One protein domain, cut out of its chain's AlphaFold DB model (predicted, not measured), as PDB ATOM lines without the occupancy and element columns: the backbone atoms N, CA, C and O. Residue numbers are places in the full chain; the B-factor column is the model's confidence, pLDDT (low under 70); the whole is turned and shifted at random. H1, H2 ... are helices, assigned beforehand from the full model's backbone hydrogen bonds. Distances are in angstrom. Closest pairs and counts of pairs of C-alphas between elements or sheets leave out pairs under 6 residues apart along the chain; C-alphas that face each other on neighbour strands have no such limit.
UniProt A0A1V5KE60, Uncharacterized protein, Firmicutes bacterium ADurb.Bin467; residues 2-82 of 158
ATOM      1  N   LEU A   2     136.983 147.266  98.262       37.91
ATOM      2  CA  LEU A   2     137.356 146.918  96.890       37.91
ATOM      3  C   LEU A   2     136.101 146.323  96.220       37.91
ATOM      4  O   LEU A   2     135.463 145.463  96.837       37.91
ATOM      5  N   PRO A   3     135.682 146.825  95.048       41.75
ATOM      6  CA  PRO A   3     134.489 146.346  94.364       41.75
ATOM      7  C   PRO A   3     134.627 144.868  93.965       41.75
ATOM      8  O   PRO A   3     135.702 144.273  94.060       41.75
ATOM      9  N   ALA A   4     133.498 144.255  93.591       56.78
ATOM     10  CA  ALA A   4     133.391 142.839  93.241       56.78
ATOM     11  C   ALA A   4     134.505 142.383  92.280       56.78
ATOM     12  O   ALA A   4     134.928 143.143  91.414       56.78
ATOM     13  N   ALA A   5     134.946 141.126  92.434       51.62
ATOM     14  CA  ALA A   5     136.080 140.564  91.700       51.62
ATOM     15  C   ALA A   5     136.020 140.898  90.193       51.62
ATOM     16  O   ALA A   5     134.993 140.619  89.569       51.62
ATOM     17  N   PRO A   6     137.086 141.461  89.603       53.62
ATOM     18  CA  PRO A   6     137.112 141.834  88.194       53.62
ATOM     19  C   PRO A   6     137.104 140.571  87.332       53.62
ATOM     20  O   PRO A   6     138.040 139.778  87.388       53.62
ATOM     21  N   ARG A   7     136.020 140.310  86.590       58.31
ATOM     22  CA  ARG A   7     135.768 138.926  86.141       58.31
ATOM     23  C   ARG A   7     136.405 138.496  84.826       58.31
ATOM     24  O   ARG A   7     136.457 137.295  84.620       58.31
ATOM     25  N   LEU A   8     136.882 139.381  83.943       58.78
ATOM     26  CA  LEU A   8     137.371 138.941  82.618       58.78
ATOM     27  C   LEU A   8     138.524 139.745  81.962       58.78
ATOM     28  O   LEU A   8     139.343 139.105  81.302       58.78
ATOM     29  N   PRO A   9     138.677 141.085  82.091       71.50
ATOM     30  CA  PRO A   9     139.727 141.785  81.336       71.50
ATOM     31  C   PRO A   9     141.146 141.531  81.871       71.50
ATOM     32  O   PRO A   9     142.098 141.516  81.090       71.50
ATOM     33  N   LEU A  10     141.303 141.287  83.177       88.06
ATOM     34  CA  LEU A  10     142.631 141.149  83.789       88.06
ATOM     35  C   LEU A  10     143.307 139.822  83.448       88.06
ATOM     36  O   LEU A  10     144.502 139.809  83.173       88.06
ATOM     37  N   ASP A  11     142.551 138.725  83.394       90.31
ATOM     38  CA  ASP A  11     143.084 137.409  83.028       90.31
ATOM     39  C   ASP A  11     143.634 137.415  81.597       90.31
ATOM     40  O   ASP A  11     144.722 136.900  81.334       90.31
ATOM     41  N   MET A  12     142.917 138.059  80.673       90.44
ATOM     42  CA  MET A  12     143.353 138.183  79.281       90.44
ATOM     43  C   MET A  12     144.571 139.099  79.151       90.44
ATOM     44  O   MET A  12     145.504 138.771  78.412       90.44
ATOM     45  N   LEU A  13     144.604 140.204  79.901       93.56
ATOM     46  CA  LEU A  13     145.774 141.075  79.975       93.56
ATOM     47  C   LEU A  13     146.988 140.329  80.549       93.56
ATOM     48  O   LEU A  13     148.088 140.446  80.014       93.56
ATOM     49  N   ALA A  14     146.784 139.503  81.577       94.62
ATOM     50  CA  ALA A  14     147.826 138.688  82.185       94.62
ATOM     51  C   ALA A  14     148.399 137.688  81.182       94.62
ATOM     52  O   ALA A  14     149.611 137.641  80.973       94.62
ATOM     53  N   LEU A  15     147.536 136.929  80.501       95.75
ATOM     54  CA  LEU A  15     147.960 136.006  79.450       95.75
ATOM     55  C   LEU A  15     148.721 136.735  78.341       95.75
ATOM     56  O   LEU A  15     149.789 136.279  77.930       95.75
ATOM     57  N   HIS A  16     148.212 137.880  77.880       95.88
ATOM     58  CA  HIS A  16     148.886 138.692  76.872       95.88
ATOM     59  C   HIS A  16     150.281 139.128  77.336       95.88
ATOM     60  O   HIS A  16     151.250 138.942  76.597       95.88
ATOM     61  N   ARG A  17     150.404 139.641  78.566       95.88
ATOM     62  CA  ARG A  17     151.672 140.099  79.141       95.88
ATOM     63  C   ARG A  17     152.691 138.972  79.280       95.88
ATOM     64  O   ARG A  17     153.857 139.167  78.938       95.88
ATOM     65  N   LEU A  18     152.260 137.793  79.733       96.94
ATOM     66  CA  LEU A  18     153.121 136.614  79.873       96.94
ATOM     67  C   LEU A  18     153.587 136.075  78.511       96.94
ATOM     68  O   LEU A  18     154.726 135.628  78.382       96.94
ATOM     69  N   ARG A  19     152.746 136.155  77.468       96.88
ATOM     70  CA  ARG A  19     153.104 135.745  76.094       96.88
ATOM     71  C   ARG A  19     154.209 136.603  75.478       96.88
ATOM     72  O   ARG A  19     154.940 136.090  74.628       96.88
ATOM     73  N   GLN A  20     154.368 137.854  75.920       95.44
ATOM     74  CA  GLN A  20     155.487 138.706  75.497       95.44
ATOM     75  C   GLN A  20     156.842 138.147  75.962       95.44
ATOM     76  O   GLN A  20     157.863 138.392  75.328       95.44
ATOM     77  N   GLY A  21     156.864 137.342  77.030       90.81
ATOM     78  CA  GLY A  21     158.098 136.807  77.599       90.81
ATOM     79  C   GLY A  21     158.993 137.897  78.195       90.81
ATOM     80  O   GLY A  21     158.500 138.923  78.667       90.81
ATOM     81  N   ASN A  22     160.307 137.631  78.205       88.75
ATOM     82  CA  ASN A  22     161.346 138.503  78.776       88.75
ATOM     83  C   ASN A  22     161.011 138.989  80.192       88.75
ATOM     84  O   ASN A  22     161.192 140.151  80.544       88.75
ATOM     85  N   LEU A  23     160.477 138.069  80.991       93.69
ATOM     86  CA  LEU A  23     160.130 138.311  82.377       93.69
ATOM     87  C   LEU A  23     161.363 138.063  83.247       93.69
ATOM     88  O   LEU A  23     162.095 137.094  83.036       93.69
ATOM     89  N   SER A  24     161.562 138.940  84.222       93.81
ATOM     90  CA  SER A  24     162.491 138.749  85.330       93.81
ATOM     91  C   SER A  24     161.702 139.037  86.593       93.81
ATOM     92  O   SER A  24     161.637 140.187  87.017       93.81
ATOM     93  N   LEU A  25     160.991 138.041  87.121       94.62
ATOM     94  CA  LEU A  25     160.040 138.266  88.210       94.62
ATOM     95  C   LEU A  25     160.670 137.966  89.575       94.62
ATOM     96  O   LEU A  25     161.472 137.033  89.705       94.62
ATOM     97  N   PRO A  26     160.270 138.700  90.627       92.06
ATOM     98  CA  PRO A  26     160.587 138.324  91.996       92.06
ATOM     99  C   PRO A  26     160.087 136.908  92.293       92.06
ATOM    100  O   PRO A  26     159.044 136.478  91.795       92.06
ATOM    101  N   ASP A  27     160.837 136.171  93.109       80.44
ATOM    102  CA  ASP A  27     160.486 134.823  93.565       80.44
ATOM    103  C   ASP A  27     160.228 133.782  92.459       80.44
ATOM    104  O   ASP A  27     159.722 132.686  92.734       80.44
ATOM    105  N   ALA A  28     160.628 134.048  91.215       79.38
ATOM    106  CA  ALA A  28     160.433 133.138  90.088       79.38
ATOM    107  C   ALA A  28     161.481 132.023  89.957       79.38
ATOM    108  O   ALA A  28     161.524 131.344  88.934       79.38
ATOM    109  N   GLY A  29     162.316 131.821  90.983       73.88
ATOM    110  CA  GLY A  29     163.451 130.890  90.990       73.88
ATOM    111  C   GLY A  29     163.282 129.587  90.185       73.88
ATOM    112  O   GLY A  29     162.202 128.998  90.099       73.88
ATOM    113  N   GLU A  30     164.395 129.118  89.618       79.56
ATOM    114  CA  GLU A  30     164.482 127.923  88.758       79.56
ATOM    115  C   GLU A  30     163.634 127.980  87.469       79.56
ATOM    116  O   GLU A  30     163.212 126.958  86.935       79.56
ATOM    117  N   GLY A  31     163.416 129.178  86.921       89.44
ATOM    118  CA  GLY A  31     162.857 129.336  85.576       89.44
ATOM    119  C   GLY A  31     161.330 129.362  85.502       89.44
ATOM    120  O   GLY A  31     160.785 129.125  84.418       89.44
ATOM    121  N   LEU A  32     160.642 129.700  86.602       94.38
ATOM    122  CA  LEU A  32     159.190 129.913  86.600       94.38
ATOM    123  C   LEU A  32     158.777 130.929  85.524       94.38
ATOM    124  O   LEU A  32     157.802 130.688  84.826       94.38
ATOM    125  N   ASP A  33     159.560 131.986  85.302       94.81
ATOM    126  CA  ASP A  33     159.327 133.009  84.265       94.81
ATOM    127  C   ASP A  33     159.198 132.429  82.854       94.81
ATOM    128  O   ASP A  33     158.261 132.730  82.104       94.81
ATOM    129  N   ARG A  34     160.130 131.540  82.489       94.38
ATOM    130  CA  ARG A  34     160.133 130.860  81.186       94.38
ATOM    131  C   ARG A  34     158.960 129.895  81.082       94.38
ATOM    132  O   ARG A  34     158.321 129.803  80.035       94.38
ATOM    133  N   LEU A  35     158.672 129.190  82.171       95.56
ATOM    134  CA  LEU A  35     157.596 128.217  82.236       95.56
ATOM    135  C   LEU A  35     156.213 128.886  82.138       95.56
ATOM    136  O   LEU A  35     155.383 128.414  81.364       95.56
ATOM    137  N   LEU A  36     156.002 130.016  82.821       96.94
ATOM    138  CA  LEU A  36     154.822 130.875  82.686       96.94
ATOM    139  C   LEU A  36     154.668 131.375  81.247       96.94
ATOM    140  O   LEU A  36     153.594 131.247  80.665       96.94
ATOM    141  N   SER A  37     155.750 131.886  80.654       96.81
ATOM    142  CA  SER A  37     155.740 132.404  79.279       96.81
ATOM    143  C   SER A  37     155.377 131.324  78.255       96.81
ATOM    144  O   SER A  37     154.670 131.588  77.283       96.81
ATOM    145  N   ARG A  38     155.865 130.090  78.444       96.75
ATOM    146  CA  ARG A  38     155.506 128.939  77.603       96.75
ATOM    147  C   ARG A  38     154.048 128.537  77.814       96.75
ATOM    148  O   ARG A  38     153.295 128.503  76.850       96.75
ATOM    149  N   ALA A  39     153.637 128.315  79.063       97.44
ATOM    150  CA  ALA A  39     152.275 127.902  79.390       97.44
ATOM    151  C   ALA A  39     151.227 128.920  78.913       97.44
ATOM    152  O   ALA A  39     150.184 128.529  78.408       97.44
ATOM    153  N   ALA A  40     151.520 130.222  78.976       97.50
ATOM    154  CA  ALA A  40     150.620 131.264  78.484       97.50
ATOM    155  C   ALA A  40     150.326 131.170  76.981       97.50
ATOM    156  O   ALA A  40     149.243 131.565  76.551       97.50
ATOM    157  N   ARG A  41     151.259 130.652  76.171       97.06
ATOM    158  CA  ARG A  41     151.048 130.436  74.728       97.06
ATOM    159  C   ARG A  41     150.160 129.223  74.439       97.06
ATOM    160  O   ARG A  41     149.556 129.165  73.378       97.06
ATOM    161  N   GLU A  42     150.060 128.298  75.389       97.06
ATOM    162  CA  GLU A  42     149.315 127.037  75.280       97.06
ATOM    163  C   GLU A  42     147.997 127.039  76.078       97.06
ATOM    164  O   GLU A  42     147.280 126.036  76.093       97.06
ATOM    165  N   SER A  43     147.685 128.139  76.765       96.81
ATOM    166  CA  SER A  43     146.486 128.294  77.595       96.81
ATOM    167  C   SER A  43     145.554 129.365  77.040       96.81
ATOM    168  O   SER A  43     145.999 130.439  76.619       96.81
ATOM    169  N   GLY A  44     144.252 129.082  77.091       92.50
ATOM    170  CA  GLY A  44     143.176 130.015  76.763       92.50
ATOM    171  C   GLY A  44     142.684 130.814  77.969       92.50
ATOM    172  O   GLY A  44     142.165 131.912  77.794       92.50
ATOM    173  N   THR A  45     142.895 130.306  79.187       93.50
ATOM    174  CA  THR A  45     142.511 130.978  80.439       93.50
ATOM    175  C   THR A  45     143.659 131.024  81.447       93.50
ATOM    176  O   THR A  45     144.618 130.245  81.375       93.50
ATOM    177  N   LEU A  46     143.576 131.946  82.413       93.88
ATOM    178  CA  LEU A  46     144.561 132.019  83.492       93.88
ATOM    179  C   LEU A  46     144.505 130.771  84.389       93.88
ATOM    180  O   LEU A  46     145.545 130.290  84.836       93.88
ATOM    181  N   GLU A  47     143.317 130.197  84.593       95.06
ATOM    182  CA  GLU A  47     143.149 128.953  85.348       95.06
ATOM    183  C   GLU A  47     143.852 127.768  84.674       95.06
ATOM    184  O   GLU A  47     144.593 127.036  85.330       95.06
ATOM    185  N   GLU A  48     143.697 127.611  83.354       96.44
ATOM    186  CA  GLU A  48     144.417 126.592  82.582       96.44
ATOM    187  C   GLU A  48     145.934 126.768  82.690       96.44
ATOM    188  O   GLU A  48     146.664 125.796  82.888       96.44
ATOM    189  N   LEU A  49     146.429 128.007  82.583       97.56
ATOM    190  CA  LEU A  49     147.847 128.319  82.782       97.56
ATOM    191  C   LEU A  49     148.314 127.888  84.172       97.56
ATOM    192  O   LEU A  49     149.321 127.189  84.289       97.56
ATOM    193  N   ILE A  50     147.582 128.271  85.220       96.81
ATOM    194  CA  ILE A  50     147.910 127.904  86.601       96.81
ATOM    195  C   ILE A  50     147.941 126.380  86.749       96.81
ATOM    196  O   ILE A  50     148.882 125.856  87.344       96.81
ATOM    197  N   GLY A  51     146.964 125.668  86.183       97.69
ATOM    198  CA  GLY A  51     146.907 124.207  86.184       97.69
ATOM    199  C   GLY A  51     148.123 123.556  85.521       97.69
ATOM    200  O   GLY A  51     148.709 122.645  86.103       97.69
ATOM    201  N   ARG A  52     148.557 124.067  84.358       97.44
ATOM    202  CA  ARG A  52     149.752 123.582  83.636       97.44
ATOM    203  C   ARG A  52     151.053 123.820  84.401       97.44
ATOM    204  O   ARG A  52     151.976 123.015  84.323       97.44
ATOM    205  N   VAL A  53     151.150 124.952  85.095       96.62
ATOM    206  CA  VAL A  53     152.379 125.392  85.775       96.62
ATOM    207  C   VAL A  53     152.509 124.810  87.185       96.62
ATOM    208  O   VAL A  53     153.623 124.611  87.685       96.62
ATOM    209  N   LYS A  54     151.377 124.536  87.840       97.06
ATOM    210  CA  LYS A  54     151.315 123.996  89.198       97.06
ATOM    211  C   LYS A  54     152.151 122.727  89.315       97.06
ATOM    212  O   LYS A  54     151.959 121.745  88.611       97.06
ATOM    213  N   SER A  55     153.013 122.711  90.324       95.31
ATOM    214  CA  SER A  55     153.788 121.534  90.707       95.31
ATOM    215  C   SER A  55     154.005 121.510  92.221       95.31
ATOM    216  O   SER A  55     153.564 122.408  92.940       95.31
ATOM    217  N   ARG A  56     154.717 120.496  92.730       93.50
ATOM    218  CA  ARG A  56     155.166 120.484  94.134       93.50
ATOM    219  C   ARG A  56     156.076 121.681  94.454       93.50
ATOM    220  O   ARG A  56     156.057 122.177  95.574       93.50
ATOM    221  N   ARG A  57     156.855 122.147  93.470       91.31
ATOM    222  CA  ARG A  57     157.778 123.288  93.590       91.31
ATOM    223  C   ARG A  57     157.067 124.637  93.445       91.31
ATOM    224  O   ARG A  57     157.409 125.595  94.140       91.31
ATOM    225  N   TYR A  58     156.086 124.713  92.549       94.44
ATOM    226  CA  TYR A  58     155.347 125.935  92.237       94.44
ATOM    227  C   TYR A  58     153.903 125.813  92.715       94.44
ATOM    228  O   TYR A  58     153.040 125.246  92.042       94.44
ATOM    229  N   THR A  59     153.647 126.338  93.913       94.88
ATOM    230  CA  THR A  59     152.302 126.387  94.488       94.88
ATOM    231  C   THR A  59     151.440 127.404  93.749       94.88
ATOM    232  O   THR A  59     151.946 128.387  93.211       94.88
ATOM    233  N   ARG A  60     150.116 127.214  93.786       96.12
ATOM    234  CA  ARG A  60     149.151 128.148  93.191       96.12
ATOM    235  C   ARG A  60     149.405 129.593  93.624       96.12
ATOM    236  O   ARG A  60     149.525 130.460  92.776       96.12
ATOM    237  N   ALA A  61     149.583 129.834  94.925       94.75
ATOM    238  CA  ALA A  61     149.839 131.173  95.452       94.75
ATOM    239  C   ALA A  61     151.125 131.805  94.886       94.75
ATOM    240  O   ALA A  61     151.135 132.993  94.580       94.75
ATOM    241  N   ARG A  62     152.199 131.021  94.715       95.00
ATOM    242  CA  ARG A  62     153.449 131.507  94.108       95.00
ATOM    243  C   ARG A  62     153.254 131.870  92.638       95.00
ATOM    244  O   ARG A  62     153.728 132.911  92.205       95.00
ATOM    245  N   ILE A  63     152.524 131.037  91.900       96.19
ATOM    246  CA  ILE A  63     152.194 131.266  90.488       96.19
ATOM    247  C   ILE A  63     151.356 132.536  90.349       96.19
ATOM    248  O   ILE A  63     151.718 133.421  89.588       96.19
ATOM    249  N   THR A  64     150.281 132.664  91.130       95.12
ATOM    250  CA  THR A  64     149.407 133.842  91.103       95.12
ATOM    251  C   THR A  64     150.162 135.126  91.459       95.12
ATOM    252  O   THR A  64     149.953 136.141  90.800       95.12
ATOM    253  N   ARG A  65     151.088 135.095  92.432       95.44
ATOM    254  CA  ARG A  65     151.959 136.251  92.723       95.44
ATOM    255  C   ARG A  65     152.859 136.611  91.547       95.44
ATOM    256  O   ARG A  65     152.903 137.773  91.172       95.44
ATOM    257  N   ALA A  66     153.514 135.629  90.926       96.06
ATOM    258  CA  ALA A  66     154.345 135.872  89.749       96.06
ATOM    259  C   ALA A  66     153.528 136.482  88.593       96.06
ATOM    260  O   ALA A  66     153.954 137.451  87.974       96.06
ATOM    261  N   VAL A  67     152.309 135.990  88.350       95.94
ATOM    262  CA  VAL A  67     151.394 136.583  87.359       95.94
ATOM    263  C   VAL A  67     151.085 138.048  87.691       95.94
ATOM    264  O   VAL A  67     151.155 138.898  86.806       95.94
ATOM    265  N   ALA A  68     150.792 138.366  88.957       94.62
ATOM    266  CA  ALA A  68     150.563 139.743  89.389       94.62
ATOM    267  C   ALA A  68     151.815 140.620  89.206       94.62
ATOM    268  O   ALA A  68     151.709 141.735  88.705       94.62
ATOM    269  N   HIS A  69     153.006 140.114  89.537       95.81
ATOM    270  CA  HIS A  69     154.264 140.827  89.302       95.81
ATOM    271  C   HIS A  69     154.473 141.136  87.819       95.81
ATOM    272  O   HIS A  69     154.829 142.262  87.483       95.81
ATOM    273  N   ALA A  70     154.178 140.182  86.931       95.38
ATOM    274  CA  ALA A  70     154.253 140.407  85.491       95.38
ATOM    275  C   ALA A  70     153.270 141.489  85.024       95.38
ATOM    276  O   ALA A  70     153.640 142.329  84.212       95.38
ATOM    277  N   LEU A  71     152.038 141.487  85.543       93.75
ATOM    278  CA  LEU A  71     151.017 142.488  85.221       93.75
ATOM    279  C   LEU A  71     151.428 143.914  85.608       93.75
ATOM    280  O   LEU A  71     151.192 144.837  84.838       93.75
ATOM    281  N   GLY A  72     152.030 144.092  86.785       93.00
ATOM    282  CA  GLY A  72     152.501 145.398  87.261       93.00
ATOM    283  C   GLY A  72     153.899 145.786  86.772       93.00
ATOM    284  O   GLY A  72     154.417 146.816  87.200       93.00
ATOM    285  N   ASP A  73     154.531 144.964  85.924       93.38
ATOM    286  CA  ASP A  73     155.943 145.080  85.531       93.38
ATOM    287  C   ASP A  73     156.906 145.200  86.731       93.38
ATOM    288  O   ASP A  73     157.925 145.894  86.677       93.38
ATOM    289  N   LEU A  74     156.602 144.502  87.829       95.19
ATOM    290  CA  LEU A  74     157.522 144.379  88.954       95.19
ATOM    291  C   LEU A  74     158.621 143.374  88.600       95.19
ATOM    292  O   LEU A  74     158.364 142.172  88.500       95.19
ATOM    293  N   THR A  75     159.848 143.869  88.446       94.81
ATOM    294  CA  THR A  75     161.018 143.041  88.140       94.81
ATOM    295  C   THR A  75     161.768 142.600  89.396       94.81
ATOM    296  O   THR A  75     161.664 143.224  90.453       94.81
ATOM    297  N   ALA A  76     162.564 141.535  89.283       94.44
ATOM    298  CA  ALA A  76     163.442 141.064  90.352       94.44
ATOM    299  C   ALA A  76     164.480 142.124  90.756       94.44
ATOM    300  O   ALA A  76     164.763 142.277  91.940       94.44
ATOM    301  N   GLU A  77     165.007 142.881  89.789       93.50
ATOM    302  CA  GLU A  77     165.924 144.001  90.032       93.50
ATOM    303  C   GLU A  77     165.258 145.097  90.870       93.50
ATOM    304  O   GLU A  77     165.792 145.499  91.902       93.50
ATOM    305  N   LEU A  78     164.062 145.537  90.469       92.69
ATOM    306  CA  LEU A  78     163.347 146.601  91.167       92.69
ATOM    307  C   LEU A  78     162.910 146.163  92.569       92.69
ATOM    308  O   LEU A  78     163.054 146.926  93.519       92.69
ATOM    309  N   ALA A  79     162.441 144.921  92.719       93.25
ATOM    310  CA  ALA A  79     162.141 144.356  94.032       93.25
ATOM    311  C   ALA A  79     163.398 144.244  94.912       93.25
ATOM    312  O   ALA A  79     163.347 144.574  96.092       93.25
ATOM    313  N   GLY A  80     164.531 143.825  94.341       93.00
ATOM    314  CA  GLY A  80     165.805 143.717  95.052       93.00
ATOM    315  C   GLY A  80     166.396 145.067  95.465       93.00
ATOM    316  O   GLY A  80     167.073 145.149  96.489       93.00
ATOM    317  N   ALA A  81     166.114 146.133  94.713       92.00
ATOM    318  CA  ALA A  81     166.526 147.493  95.054       92.00
ATOM    319  C   ALA A  81     165.747 148.077  96.251       92.00
ATOM    320  O   ALA A  81     166.252 148.959  96.949       92.00
ATOM    321  N   ILE A  82     164.533 147.584  96.525       88.56
ATOM    322  CA  ILE A  82     163.679 148.055  97.623       88.56
ATOM    323  C   ILE A  82     163.956 147.209  98.877       88.56
ATOM    324  O   ILE A  82     163.236 146.271  99.204       88.56
TER     325      ILE A  82
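This is residues 2 to 82 of the 158 residues of an uncharacterized protein of Firmicutes bacterium ADurb.Bin467 (UniProt A0A1V5KE60). Four short helices pack crosswise into a small cluster: H1, H2 and H3 each touch the other two, and H4 crosses over them, with its first part on H3 and its last part on H1. H5, a short helix, sits at one side of this cluster and touches no helix, while residues 2 to 7 stick out as a tail. The printed part has 81 residues with five named helices, H1, H2, H3, H4 and H5 in that order, and no named strand; the class is all helix. It is compact, with a radius of gyration of the C-alphas of 12.2 A, and spans 33 by 29 by 24 A.

After residues 2 to 8, H1 takes residues 9 to 19 and is 15.6 A long, beginning at C-alpha 9 at (139.727, 141.785, 81.336). H2 takes residues 32 to 42 and is 15.3 A long. H3 takes residues 46 to 53, 10.5 A. H4, residues 60 to 71, is the longest at 16.5 A and begins at C-alpha 60 at (149.151, 128.148, 93.191). H5 takes residues 76 to 81, 8.5 A, and ends at C-alpha 81 at (166.526, 147.493, 95.054).

H1 touches H2, the closest C-alphas being those of Leu 18 and Ser 37, 5.0 A apart. The two run opposite ways at a steep tilt of 69 degrees, only just short of about perpendicular. H1 touches H3, with the C-alphas of Asp 11 and Leu 46 closest at 5.6 A, the same way at a tilt of 36 degrees, only just steep. H2 touches H3 at a steep tilt of 58 degrees, opposite ways; the C-alphas of Ala 39 and Leu 49 are closest, 5.6 A. H4 touches H3 with residues 60 to 64 alone, at a steep tilt of 61 degrees, opposite ways; the closest C-alphas, of Ile 50 and Ile 63, are 6.7 A apart. H4 touches H1 with residues 67 to 71 alone, about perpendicular at 85 degrees; the C-alphas of Ala 14 and Leu 71 are closest at 5.8 A. H2 and H4 are close but not clearly touching, with the C-alphas of Asp 33 and Ala 66 closest at 7.9 A. H5 is apart from H1, H2, H3 and H4. Each O i to N i+4 pair is within hydrogen-bond range in H1, H3, H4 and H5; in H2 5 of 7 are.

The two C-alphas farthest apart are those of Pro 3 and Glu 30, 35.6 A. The printed part has no cut. The link from H1 to H2, residues 20 to 31, is long; those from H2 to H3 and from H4 to H5 are tight, and that from H3 to H4 is short. The mean pLDDT of the printed part is 89.7, and residues 2 to 8 are under 70.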